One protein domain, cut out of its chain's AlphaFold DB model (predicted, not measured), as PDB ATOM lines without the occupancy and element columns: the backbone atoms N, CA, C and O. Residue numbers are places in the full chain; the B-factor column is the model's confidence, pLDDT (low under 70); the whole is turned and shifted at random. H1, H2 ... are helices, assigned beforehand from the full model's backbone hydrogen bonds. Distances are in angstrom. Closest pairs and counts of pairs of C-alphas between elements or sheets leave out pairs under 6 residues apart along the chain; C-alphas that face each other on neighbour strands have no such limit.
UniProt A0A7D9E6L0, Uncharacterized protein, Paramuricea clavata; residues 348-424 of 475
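What this domain is: This is residues 348 to 424 of the 475 residues of an uncharacterized protein of Paramuricea clavata (UniProt A0A7D9E6L0). Look first for a small head with a long arm: the short helices H1, H2 and H3 sit together with the first turns of H4, and the rest of H4 runs on as one long helix, its residues 397 to 424 sticking out free of the head. In the head H1 and H2 fold back on each other as a helical hairpin, and H4 begins close to H3 and makes a corner with H2, its residues 389 to 393 meeting residues 368 to 371 of H2 about perpendicular at 81 degrees. The printed part has 77 residues, with four named helices in the order H1, H2, H3, H4 and no named strand; the class is all helix. The whole is extended, with a radius of gyration of the C-alphas of 18.9 A and spans of 62 by 24 by 18 A, and the arm of H4 makes the length.

Where its parts are: Find C-alpha 348 at (86.179, 52.249, 123.403); from there H1 runs over residues 348 to 355, 10.3 A from first to last C-alpha. Go on to Thr 360, where H2 begins; it holds residues 360 to 373 and is 20.2 A long. H3 follows as residues 378 to 383, 8.8 A long. At C-alpha 389, (96.971, 53.054, 107.125), H4 begins; it holds residues 389 to 424, 52.3 A long, and ends at C-alpha 424, (120.636, 7.025, 99.819).

How they stand to each other: Start with the helical hairpin of H1 and H2, which touch; their closest C-alphas, those of Leu 354 and Val 363, are 5.7 A apart. They run opposite ways at a shallow tilt of 33 degrees, only just short of steep. Residues 368 to 371 of H2 touch residues 389 to 393 of H4, about perpendicular at 81 degrees; the closest C-alphas are those of His 368 and Arg 392, 7.1 A apart. H3 is close to H2 but not clearly touching, with the C-alphas of Ala 371 and Ala 381 closest at 6.4 A. H3 and H4 only just touch, with 3 pairs of C-alphas within 8 A, the closest those of Gln 378 and Leu 389 at 6.2 A. H1 is apart from H3 and from H4. Along the backbones of H1, H2, H3 and H4, every O i to N i+4 pair is within hydrogen-bond range.

The domain as a whole: The C-alphas farthest apart are those of Arg 383 and Thr 424, 62.1 A. Without residues 397 to 424, the body of 49 residues spans 24 by 23 by 16 A. You will find no cut from 348 to 424, and the three links are tight. The mean pLDDT of the printed part is 83.1, and no printed residue is under 70.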
ATOM      1  N   ASP A 348      85.810  52.780 122.092       81.12
ATOM      2  CA  ASP A 348      86.179  52.249 123.403       81.12
ATOM      3  C   ASP A 348      86.664  50.798 123.304       81.12
ATOM      4  O   ASP A 348      87.765  50.498 123.747       81.12
ATOM      5  N   GLU A 349      85.943  49.945 122.576       83.12
ATOM      6  CA  GLU A 349      86.336  48.554 122.309       83.12
ATOM      7  C   GLU A 349      87.664  48.475 121.539       83.12
ATOM      8  O   GLU A 349      88.556  47.693 121.871       83.12
ATOM      9  N   CYS A 350      87.857  49.369 120.562       82.19
ATOM     10  CA  CYS A 350      89.140  49.502 119.879       82.19
ATOM     11  C   CYS A 350      90.256  49.918 120.841       82.19
ATOM     12  O   CYS A 350      91.385  49.463 120.690       82.19
ATOM     13  N   GLN A 351      89.987  50.822 121.786       84.75
ATOM     14  CA  GLN A 351      91.001  51.249 122.746       84.75
ATOM     15  C   GLN A 351      91.327  50.161 123.756       84.75
ATOM     16  O   GLN A 351      92.497  50.012 124.091       84.75
ATOM     17  N   ASP A 352      90.346  49.389 124.201       87.75
ATOM     18  CA  ASP A 352      90.564  48.321 125.170       87.75
ATOM     19  C   ASP A 352      91.403  47.187 124.566       87.75
ATOM     20  O   ASP A 352      92.381  46.765 125.182       87.75
ATOM     21  N   LEU A 353      91.159  46.829 123.298       86.19
ATOM     22  CA  LEU A 353      92.029  45.923 122.531       86.19
ATOM     23  C   LEU A 353      93.454  46.464 122.338       86.19
ATOM     24  O   LEU A 353      94.411  45.703 122.226       86.19
ATOM     25  N   LEU A 354      93.625  47.785 122.261       87.81
ATOM     26  CA  LEU A 354      94.955  48.387 122.153       87.81
ATOM     27  C   LEU A 354      95.668  48.483 123.503       87.81
ATOM     28  O   LEU A 354      96.896  48.449 123.520       87.81
ATOM     29  N   LYS A 355      94.926  48.599 124.611       89.06
ATOM     30  CA  LYS A 355      95.469  48.586 125.978       89.06
ATOM     31  C   LYS A 355      95.894  47.187 126.418       89.06
ATOM     32  O   LYS A 355      96.804  47.079 127.227       89.06
ATOM     33  N   SER A 356      95.264  46.135 125.893       88.00
ATOM     34  CA  SER A 356      95.633  44.749 126.207       88.00
ATOM     35  C   SER A 356      96.941  44.295 125.551       88.00
ATOM     36  O   SER A 356      97.457  43.237 125.894       88.00
ATOM     37  N   ALA A 357      97.477  45.059 124.597       88.75
ATOM     38  CA  ALA A 357      98.748  44.744 123.958       88.75
ATOM     39  C   ALA A 357      99.931  45.093 124.868       88.75
ATOM     40  O   ALA A 357     100.037  46.211 125.371       88.75
ATOM     41  N   THR A 358     100.860  44.151 125.016       85.06
ATOM     42  CA  THR A 358     102.033  44.296 125.894       85.06
ATOM     43  C   THR A 358     103.198  44.995 125.200       85.06
ATOM     44  O   THR A 358     104.031  45.628 125.844       85.06
ATOM     45  N   SER A 359     103.244  44.919 123.868       90.75
ATOM     46  CA  SER A 359     104.322  45.487 123.061       90.75
ATOM     47  C   SER A 359     103.820  46.481 122.019       90.75
ATOM     48  O   SER A 359     102.719  46.377 121.472       90.75
ATOM     49  N   THR A 360     104.682  47.430 121.651       82.19
ATOM     50  CA  THR A 360     104.404  48.379 120.562       82.19
ATOM     51  C   THR A 360     104.170  47.668 119.228       82.19
ATOM     52  O   THR A 360     103.360  48.135 118.428       82.19
ATOM     53  N   SER A 361     104.826  46.525 119.004       79.56
ATOM     54  CA  SER A 361     104.638  45.663 117.831       79.56
ATOM     55  C   SER A 361     103.235  45.049 117.789       79.56
ATOM     56  O   SER A 361     102.548  45.153 116.771       79.56
ATOM     57  N   GLU A 362     102.753  44.493 118.905       78.69
ATOM     58  CA  GLU A 362     101.381  43.979 119.026       78.69
ATOM     59  C   GLU A 362     100.339  45.068 118.799       78.69
ATOM     60  O   GLU A 362      99.417  44.873 118.008       78.69
ATOM     61  N   VAL A 363     100.532  46.252 119.389       85.19
ATOM     62  CA  VAL A 363      99.666  47.416 119.148       85.19
ATOM     63  C   VAL A 363      99.563  47.710 117.647       85.19
ATOM     64  O   VAL A 363      98.481  48.022 117.148       85.19
ATOM     65  N   GLN A 364     100.663  47.616 116.887       80.38
ATOM     66  CA  GLN A 364     100.602  47.822 115.436       80.38
ATOM     67  C   GLN A 364      99.830  46.715 114.712       80.38
ATOM     68  O   GLN A 364      99.049  47.035 113.810       80.38
ATOM     69  N   LYS A 365     100.017  45.448 115.104       81.31
ATOM     70  CA  LYS A 365      99.309  44.298 114.521       81.31
ATOM     71  C   LYS A 365      97.805  44.404 114.755       81.31
ATOM     72  O   LYS A 365      97.046  44.333 113.794       81.31
ATOM     73  N   ILE A 366      97.384  44.695 115.984       85.25
ATOM     74  CA  ILE A 366      95.969  44.875 116.342       85.25
ATOM     75  C   ILE A 366      95.351  46.022 115.533       85.25
ATOM     76  O   ILE A 366      94.300  45.849 114.918       85.25
ATOM     77  N   LYS A 367      96.039  47.169 115.420       86.81
ATOM     78  CA  LYS A 367      95.586  48.287 114.569       86.81
ATOM     79  C   LYS A 367      95.406  47.881 113.107       86.81
ATOM     80  O   LYS A 367      94.487  48.365 112.452       86.81
ATOM     81  N   HIS A 368      96.304  47.056 112.574       82.62
ATOM     82  CA  HIS A 368      96.196  46.576 111.200       82.62
ATOM     83  C   HIS A 368      95.013  45.618 111.032       82.62
ATOM     84  O   HIS A 368      94.207  45.829 110.128       82.62
ATOM     85  N   VAL A 369      94.877  44.634 111.928       83.44
ATOM     86  CA  VAL A 369      93.778  43.659 111.916       83.44
ATOM     87  C   VAL A 369      92.439  44.389 111.940       83.44
ATOM     88  O   VAL A 369      91.686  44.250 110.983       83.44
ATOM     89  N   ILE A 370      92.217  45.276 112.917       86.00
ATOM     90  CA  ILE A 370      90.986  46.077 113.043       86.00
ATOM     91  C   ILE A 370      90.687  46.867 111.760       86.00
ATOM     92  O   ILE A 370      89.559  46.892 111.271       86.00
ATOM     93  N   ALA A 371      91.694  47.525 111.181       84.31
ATOM     94  CA  ALA A 371      91.477  48.307 109.970       84.31
ATOM     95  C   ALA A 371      91.160  47.434 108.742       84.31
ATOM     96  O   ALA A 371      90.398  47.862 107.871       84.31
ATOM     97  N   SER A 372      91.749  46.237 108.665       77.69
ATOM     98  CA  SER A 372      91.572  45.291 107.559       77.69
ATOM     99  C   SER A 372      90.230  44.554 107.622       77.69
ATOM    100  O   SER A 372      89.520  44.519 106.616       77.69
ATOM    101  N   THR A 373      89.829  44.058 108.796       76.94
ATOM    102  CA  THR A 373      88.577  43.312 108.999       76.94
ATOM    103  C   THR A 373      87.366  44.194 108.711       76.94
ATOM    104  O   THR A 373      86.510  43.838 107.899       76.94
ATOM    105  N   HIS A 374      87.357  45.415 109.251       78.44
ATOM    106  CA  HIS A 374      86.249  46.359 109.075       78.44
ATOM    107  C   HIS A 374      86.350  47.214 107.805       78.44
ATOM    108  O   HIS A 374      85.555  48.132 107.616       78.44
ATOM    109  N   ASN A 375      87.310  46.939 106.910       72.12
ATOM    110  CA  ASN A 375      87.491  47.666 105.646       72.12
ATOM    111  C   ASN A 375      87.544  49.201 105.811       72.12
ATOM    112  O   ASN A 375      87.074  49.953 104.950       72.12
ATOM    113  N   MET A 376      88.129  49.681 106.911       80.88
ATOM    114  CA  MET A 376      88.027  51.083 107.318       80.88
ATOM    115  C   MET A 376      88.655  52.024 106.294       80.88
ATOM    116  O   MET A 376      89.727  51.746 105.741       80.88
ATOM    117  N   SER A 377      88.032  53.184 106.078       80.69
ATOM    118  CA  SER A 377      88.622  54.286 105.319       80.69
ATOM    119  C   SER A 377      89.825  54.905 106.053       80.69
ATOM    120  O   SER A 377      89.995  54.748 107.257       80.69
ATOM    121  N   GLN A 378      90.677  55.656 105.341       81.31
ATOM    122  CA  GLN A 378      91.810  56.357 105.977       81.31
ATOM    123  C   GLN A 378      91.314  57.346 107.045       81.31
ATOM    124  O   GLN A 378      91.955  57.498 108.079       81.31
ATOM    125  N   ARG A 379      90.171  58.000 106.793       81.81
ATOM    126  CA  ARG A 379      89.555  58.956 107.720       81.81
ATOM    127  C   ARG A 379      88.974  58.251 108.949       81.81
ATOM    128  O   ARG A 379      89.177  58.731 110.055       81.81
ATOM    129  N   GLU A 380      88.300  57.114 108.774       81.81
ATOM    130  CA  GLU A 380      87.760  56.317 109.890       81.81
ATOM    131  C   GLU A 380      88.873  55.728 110.756       81.81
ATOM    132  O   GLU A 380      88.866  55.909 111.968       81.81
ATOM    133  N   ALA A 381      89.897  55.141 110.136       84.69
ATOM    134  CA  ALA A 381      91.064  54.633 110.847       84.69
ATOM    135  C   ALA A 381      91.766  55.748 111.648       84.69
ATOM    136  O   ALA A 381      92.159  55.552 112.798       84.69
ATOM    137  N   GLN A 382      91.859  56.959 111.086       84.38
ATOM    138  CA  GLN A 382      92.439  58.107 111.780       84.38
ATOM    139  C   GLN A 382      91.608  58.554 112.995       84.38
ATOM    140  O   GLN A 382      92.203  58.952 113.997       84.38
ATOM    141  N   ARG A 383      90.270  58.440 112.955       82.62
ATOM    142  CA  ARG A 383      89.394  58.703 114.119       82.62
ATOM    143  C   ARG A 383      89.649  57.733 115.277       82.62
ATOM    144  O   ARG A 383      89.503  58.121 116.433       82.62
ATOM    145  N   LEU A 384      90.094  56.518 114.966       78.50
ATOM    146  CA  LEU A 384      90.520  55.504 115.936       78.50
ATOM    147  C   LEU A 384      92.016  55.602 116.300       78.50
ATOM    148  O   LEU A 384      92.562  54.731 116.968       78.50
ATOM    149  N   GLY A 385      92.717  56.657 115.862       82.44
ATOM    150  CA  GLY A 385      94.137  56.862 116.171       82.44
ATOM    151  C   GLY A 385      95.104  56.015 115.332       82.44
ATOM    152  O   GLY A 385      96.300  55.942 115.636       82.44
ATOM    153  N   ILE A 386      94.631  55.391 114.251       84.12
ATOM    154  CA  ILE A 386      95.455  54.631 113.306       84.12
ATOM    155  C   ILE A 386      95.953  55.588 112.213       84.12
ATOM    156  O   ILE A 386      95.266  55.892 111.236       84.12
ATOM    157  N   ARG A 387      97.183  56.088 112.370       81.00
ATOM    158  CA  ARG A 387      97.839  56.949 111.371       81.00
ATOM    159  C   ARG A 387      98.523  56.115 110.284       81.00
ATOM    160  O   ARG A 387      99.053  55.043 110.557       81.00
ATOM    161  N   ARG A 388      98.566  56.648 109.055       83.31
ATOM    162  CA  ARG A 388      99.276  56.063 107.895       83.31
ATOM    163  C   ARG A 388      98.835  54.634 107.513       83.31
ATOM    164  O   ARG A 388      99.670  53.792 107.207       83.31
ATOM    165  N   LEU A 389      97.526  54.370 107.482       81.19
ATOM    166  CA  LEU A 389      96.971  53.054 107.125       81.19
ATOM    167  C   LEU A 389      97.534  52.476 105.810       81.19
ATOM    168  O   LEU A 389      97.881  51.303 105.781       81.19
ATOM    169  N   LYS A 390      97.692  53.287 104.752       77.56
ATOM    170  CA  LYS A 390      98.284  52.821 103.480       77.56
ATOM    171  C   LYS A 390      99.713  52.287 103.628       77.56
ATOM    172  O   LYS A 390     100.011  51.222 103.112       77.56
ATOM    173  N   GLN A 391     100.575  53.016 104.340       80.88
ATOM    174  CA  GLN A 391     101.963  52.600 104.563       80.88
ATOM    175  C   GLN A 391     102.017  51.288 105.352       80.88
ATOM    176  O   GLN A 391     102.790  50.401 105.024       80.88
ATOM    177  N   ARG A 392     101.143  51.146 106.356       75.44
ATOM    178  CA  ARG A 392     101.030  49.914 107.146       75.44
ATOM    179  C   ARG A 392     100.540  48.735 106.317       75.44
ATOM    180  O   ARG A 392     101.052  47.641 106.476       75.44
ATOM    181  N   ALA A 393      99.552  48.954 105.451       79.25
ATOM    182  CA  ALA A 393      99.060  47.911 104.559       79.25
ATOM    183  C   ALA A 393     100.170  47.408 103.627       79.25
ATOM    184  O   ALA A 393     100.335  46.203 103.503       79.25
ATOM    185  N   ALA A 394     100.978  48.316 103.068       77.31
ATOM    186  CA  ALA A 394     102.128  47.955 102.238       77.31
ATOM    187  C   ALA A 394     103.216  47.191 103.018       77.31
ATOM    188  O   ALA A 394     103.769  46.229 102.510       77.31
ATOM    189  N   GLN A 395     103.498  47.574 104.269       79.69
ATOM    190  CA  GLN A 395     104.448  46.836 105.117       79.69
ATOM    191  C   GLN A 395     103.971  45.416 105.436       79.69
ATOM    192  O   GLN A 395     104.775  44.492 105.481       79.69
ATOM    193  N   VAL A 396     102.669  45.236 105.669       79.50
ATOM    194  CA  VAL A 396     102.108  43.898 105.883       79.50
ATOM    195  C   VAL A 396     102.121  43.092 104.588       79.50
ATOM    196  O   VAL A 396     102.437  41.911 104.640       79.50
ATOM    197  N   GLU A 397     101.849  43.711 103.436       76.12
ATOM    198  CA  GLU A 397     101.973  43.069 102.121       76.12
ATOM    199  C   GLU A 397     103.388  42.514 101.916       76.12
ATOM    200  O   GLU A 397     103.542  41.305 101.747       76.12
ATOM    201  N   ASP A 398     104.405  43.357 102.083       76.25
ATOM    202  CA  ASP A 398     105.819  42.990 101.953       76.25
ATOM    203  C   ASP A 398     106.230  41.876 102.937       76.25
ATOM    204  O   ASP A 398     106.851  40.878 102.563       76.25
ATOM    205  N   ALA A 399     105.788  41.969 104.198       77.19
ATOM    206  CA  ALA A 399     106.044  40.932 105.196       77.19
ATOM    207  C   ALA A 399     105.358  39.600 104.848       77.19
ATOM    208  O   ALA A 399     105.964  38.537 104.980       77.19
ATOM    209  N   THR A 400     104.103  39.628 104.389       78.00
ATOM    210  CA  THR A 400     103.382  38.406 103.994       78.00
ATOM    211  C   THR A 400     103.973  37.761 102.746       78.00
ATOM    212  O   THR A 400     104.033  36.536 102.672       78.00
ATOM    213  N   GLU A 401     104.440  38.561 101.788       76.44
ATOM    214  CA  GLU A 401     105.151  38.081 100.605       76.44
ATOM    215  C   GLU A 401     106.490  37.447 100.994       76.44
ATOM    216  O   GLU A 401     106.794  36.332 100.567       76.44
ATOM    217  N   THR A 402     107.226  38.081 101.907       80.25
ATOM    218  CA  THR A 402     108.474  37.540 102.460       80.25
ATOM    219  C   THR A 402     108.250  36.199 103.163       80.25
ATOM    220  O   THR A 402     108.967  35.239 102.894       80.25
ATOM    221  N   VAL A 403     107.227  36.086 104.019       79.56
ATOM    222  CA  VAL A 403     106.897  34.826 104.715       79.56
ATOM    223  C   VAL A 403     106.504  33.730 103.728       79.56
ATOM    224  O   VAL A 403     106.946  32.592 103.879       79.56
ATOM    225  N   LYS A 404     105.711  34.058 102.702       76.75
ATOM    226  CA  LYS A 404     105.377  33.105 101.635       76.75
ATOM    227  C   LYS A 404     106.633  32.612 100.923       76.75
ATOM    228  O   LYS A 404     106.789  31.408 100.774       76.75
ATOM    229  N   ASN A 405     107.548  33.514 100.570       82.06
ATOM    230  CA  ASN A 405     108.813  33.165  99.926       82.06
ATOM    231  C   ASN A 405     109.680  32.254 100.815       82.06
ATOM    232  O   ASN A 405     110.171  31.226 100.357       82.06
ATOM    233  N   ILE A 406     109.809  32.573 102.109       85.50
ATOM    234  CA  ILE A 406     110.529  31.723 103.073       85.50
ATOM    235  C   ILE A 406     109.893  30.334 103.148       85.50
ATOM    236  O   ILE A 406     110.609  29.338 103.076       85.50
ATOM    237  N   LYS A 407     108.561  30.251 103.252       84.31
ATOM    238  CA  LYS A 407     107.843  28.970 103.314       84.31
ATOM    239  C   LYS A 407     108.051  28.145 102.043       84.31
ATOM    240  O   LYS A 407     108.326  26.954 102.142       84.31
ATOM    241  N   SER A 408     107.975  28.768 100.867       80.06
ATOM    242  CA  SER A 408     108.237  28.099  99.587       80.06
ATOM    243  C   SER A 408     109.668  27.565  99.508       80.06
ATOM    244  O   SER A 408     109.864  26.405  99.154       80.06
ATOM    245  N   LYS A 409     110.666  28.361  99.915       88.19
ATOM    246  CA  LYS A 409     112.068  27.919  99.969       88.19
ATOM    247  C   LYS A 409     112.283  26.786 100.965       88.19
ATOM    248  O   LYS A 409     112.976  25.828 100.651       88.19
ATOM    249  N   HIS A 410     111.686  26.876 102.151       88.19
ATOM    250  CA  HIS A 410     111.780  25.822 103.156       88.19
ATOM    251  C   HIS A 410     111.185  24.507 102.642       88.19
ATOM    252  O   HIS A 410     111.841  23.477 102.726       88.19
ATOM    253  N   ASN A 411     110.002  24.554 102.024       83.44
ATOM    254  CA  ASN A 411     109.395  23.380 101.398       83.44
ATOM    255  C   ASN A 411     110.261  22.812 100.266       83.44
ATOM    256  O   ASN A 411     110.364  21.599 100.131       83.44
ATOM    257  N   TYR A 412     110.898  23.669  99.465       89.62
ATOM    258  CA  TYR A 412     111.831  23.232  98.428       89.62
ATOM    259  C   TYR A 412     113.035  22.482  99.017       89.62
ATOM    260  O   TYR A 412     113.350  21.383  98.567       89.62
ATOM    261  N   PHE A 413     113.664  23.020 100.068       88.25
ATOM    262  CA  PHE A 413     114.768  22.335 100.744       88.25
ATOM    263  C   PHE A 413     114.328  21.045 101.431       88.25
ATOM    264  O   PHE A 413     115.032  20.049 101.319       88.25
ATOM    265  N   ALA A 414     113.151  21.025 102.058       88.69
ATOM    266  CA  ALA A 414     112.589  19.810 102.643       88.69
ATOM    267  C   ALA A 414     112.374  18.718 101.579       88.69
ATOM    268  O   ALA A 414     112.732  17.564 101.800       88.69
ATOM    269  N   LYS A 415     111.874  19.084 100.388       86.81
ATOM    270  CA  LYS A 415     111.748  18.158  99.250       86.81
ATOM    271  C   LYS A 415     113.108  17.660  98.753       86.81
ATOM    272  O   LYS A 415     113.245  16.476  98.460       86.81
ATOM    273  N   LEU A 416     114.116  18.532  98.664       87.88
ATOM    274  CA  LEU A 416     115.475  18.137  98.273       87.88
ATOM    275  C   LEU A 416     116.125  17.196  99.291       87.88
ATOM    276  O   LEU A 416     116.743  16.212  98.896       87.88
ATOM    277  N   GLU A 417     115.974  17.480 100.581       89.25
ATOM    278  CA  GLU A 417     116.478  16.637 101.665       89.25
ATOM    279  C   GLU A 417     115.804  15.264 101.636       89.25
ATOM    280  O   GLU A 417     116.485  14.240 101.652       89.25
ATOM    281  N   GLN A 418     114.479  15.234 101.477       88.31
ATOM    282  CA  GLN A 418     113.720  13.998 101.320       88.31
ATOM    283  C   GLN A 418     114.159  13.212 100.076       88.31
ATOM    284  O   GLN A 418     114.338  11.998 100.150       88.31
ATOM    285  N   LYS A 419     114.398  13.890  98.946       87.69
ATOM    286  CA  LYS A 419     114.920  13.269  97.720       87.69
ATOM    287  C   LYS A 419     116.307  12.666  97.929       87.69
ATOM    288  O   LYS A 419     116.533  11.520  97.544       87.69
ATOM    289  N   ALA A 420     117.222  13.401  98.558       88.56
ATOM    290  CA  ALA A 420     118.564  12.914  98.862       88.56
ATOM    291  C   ALA A 420     118.531  11.717  99.827       88.56
ATOM    292  O   ALA A 420     119.249  10.740  99.623       88.56
ATOM    293  N   PHE A 421     117.660  11.767 100.837       91.12
ATOM    294  CA  PHE A 421     117.459  10.686 101.798       91.12
ATOM    295  C   PHE A 421     116.877   9.421 101.153       91.12
ATOM    296  O   PHE A 421     117.331   8.317 101.438       91.12
ATOM    297  N   LEU A 422     115.891   9.546 100.264       89.62
ATOM    298  CA  LEU A 422     115.331   8.388  99.559       89.62
ATOM    299  C   LEU A 422     116.355   7.763  98.605       89.62
ATOM    300  O   LEU A 422     116.519   6.542  98.592       89.62
ATOM    301  N   HIS A 423     117.123   8.598  97.904       87.25
ATOM    302  CA  HIS A 423     118.193   8.138  97.025       87.25
ATOM    303  C   HIS A 423     119.279   7.354  97.785       87.25
ATOM    304  O   HIS A 423     119.755   6.332  97.295       87.25
ATOM    305  N   THR A 424     119.654   7.769  99.003       92.25
ATOM    306  CA  THR A 424     120.636   7.025  99.819       92.25
ATOM    307  C   THR A 424     120.117   5.663 100.284       92.25
ATOM    308  O   THR A 424     120.920   4.770 100.547       92.25
TER     309      THR A 424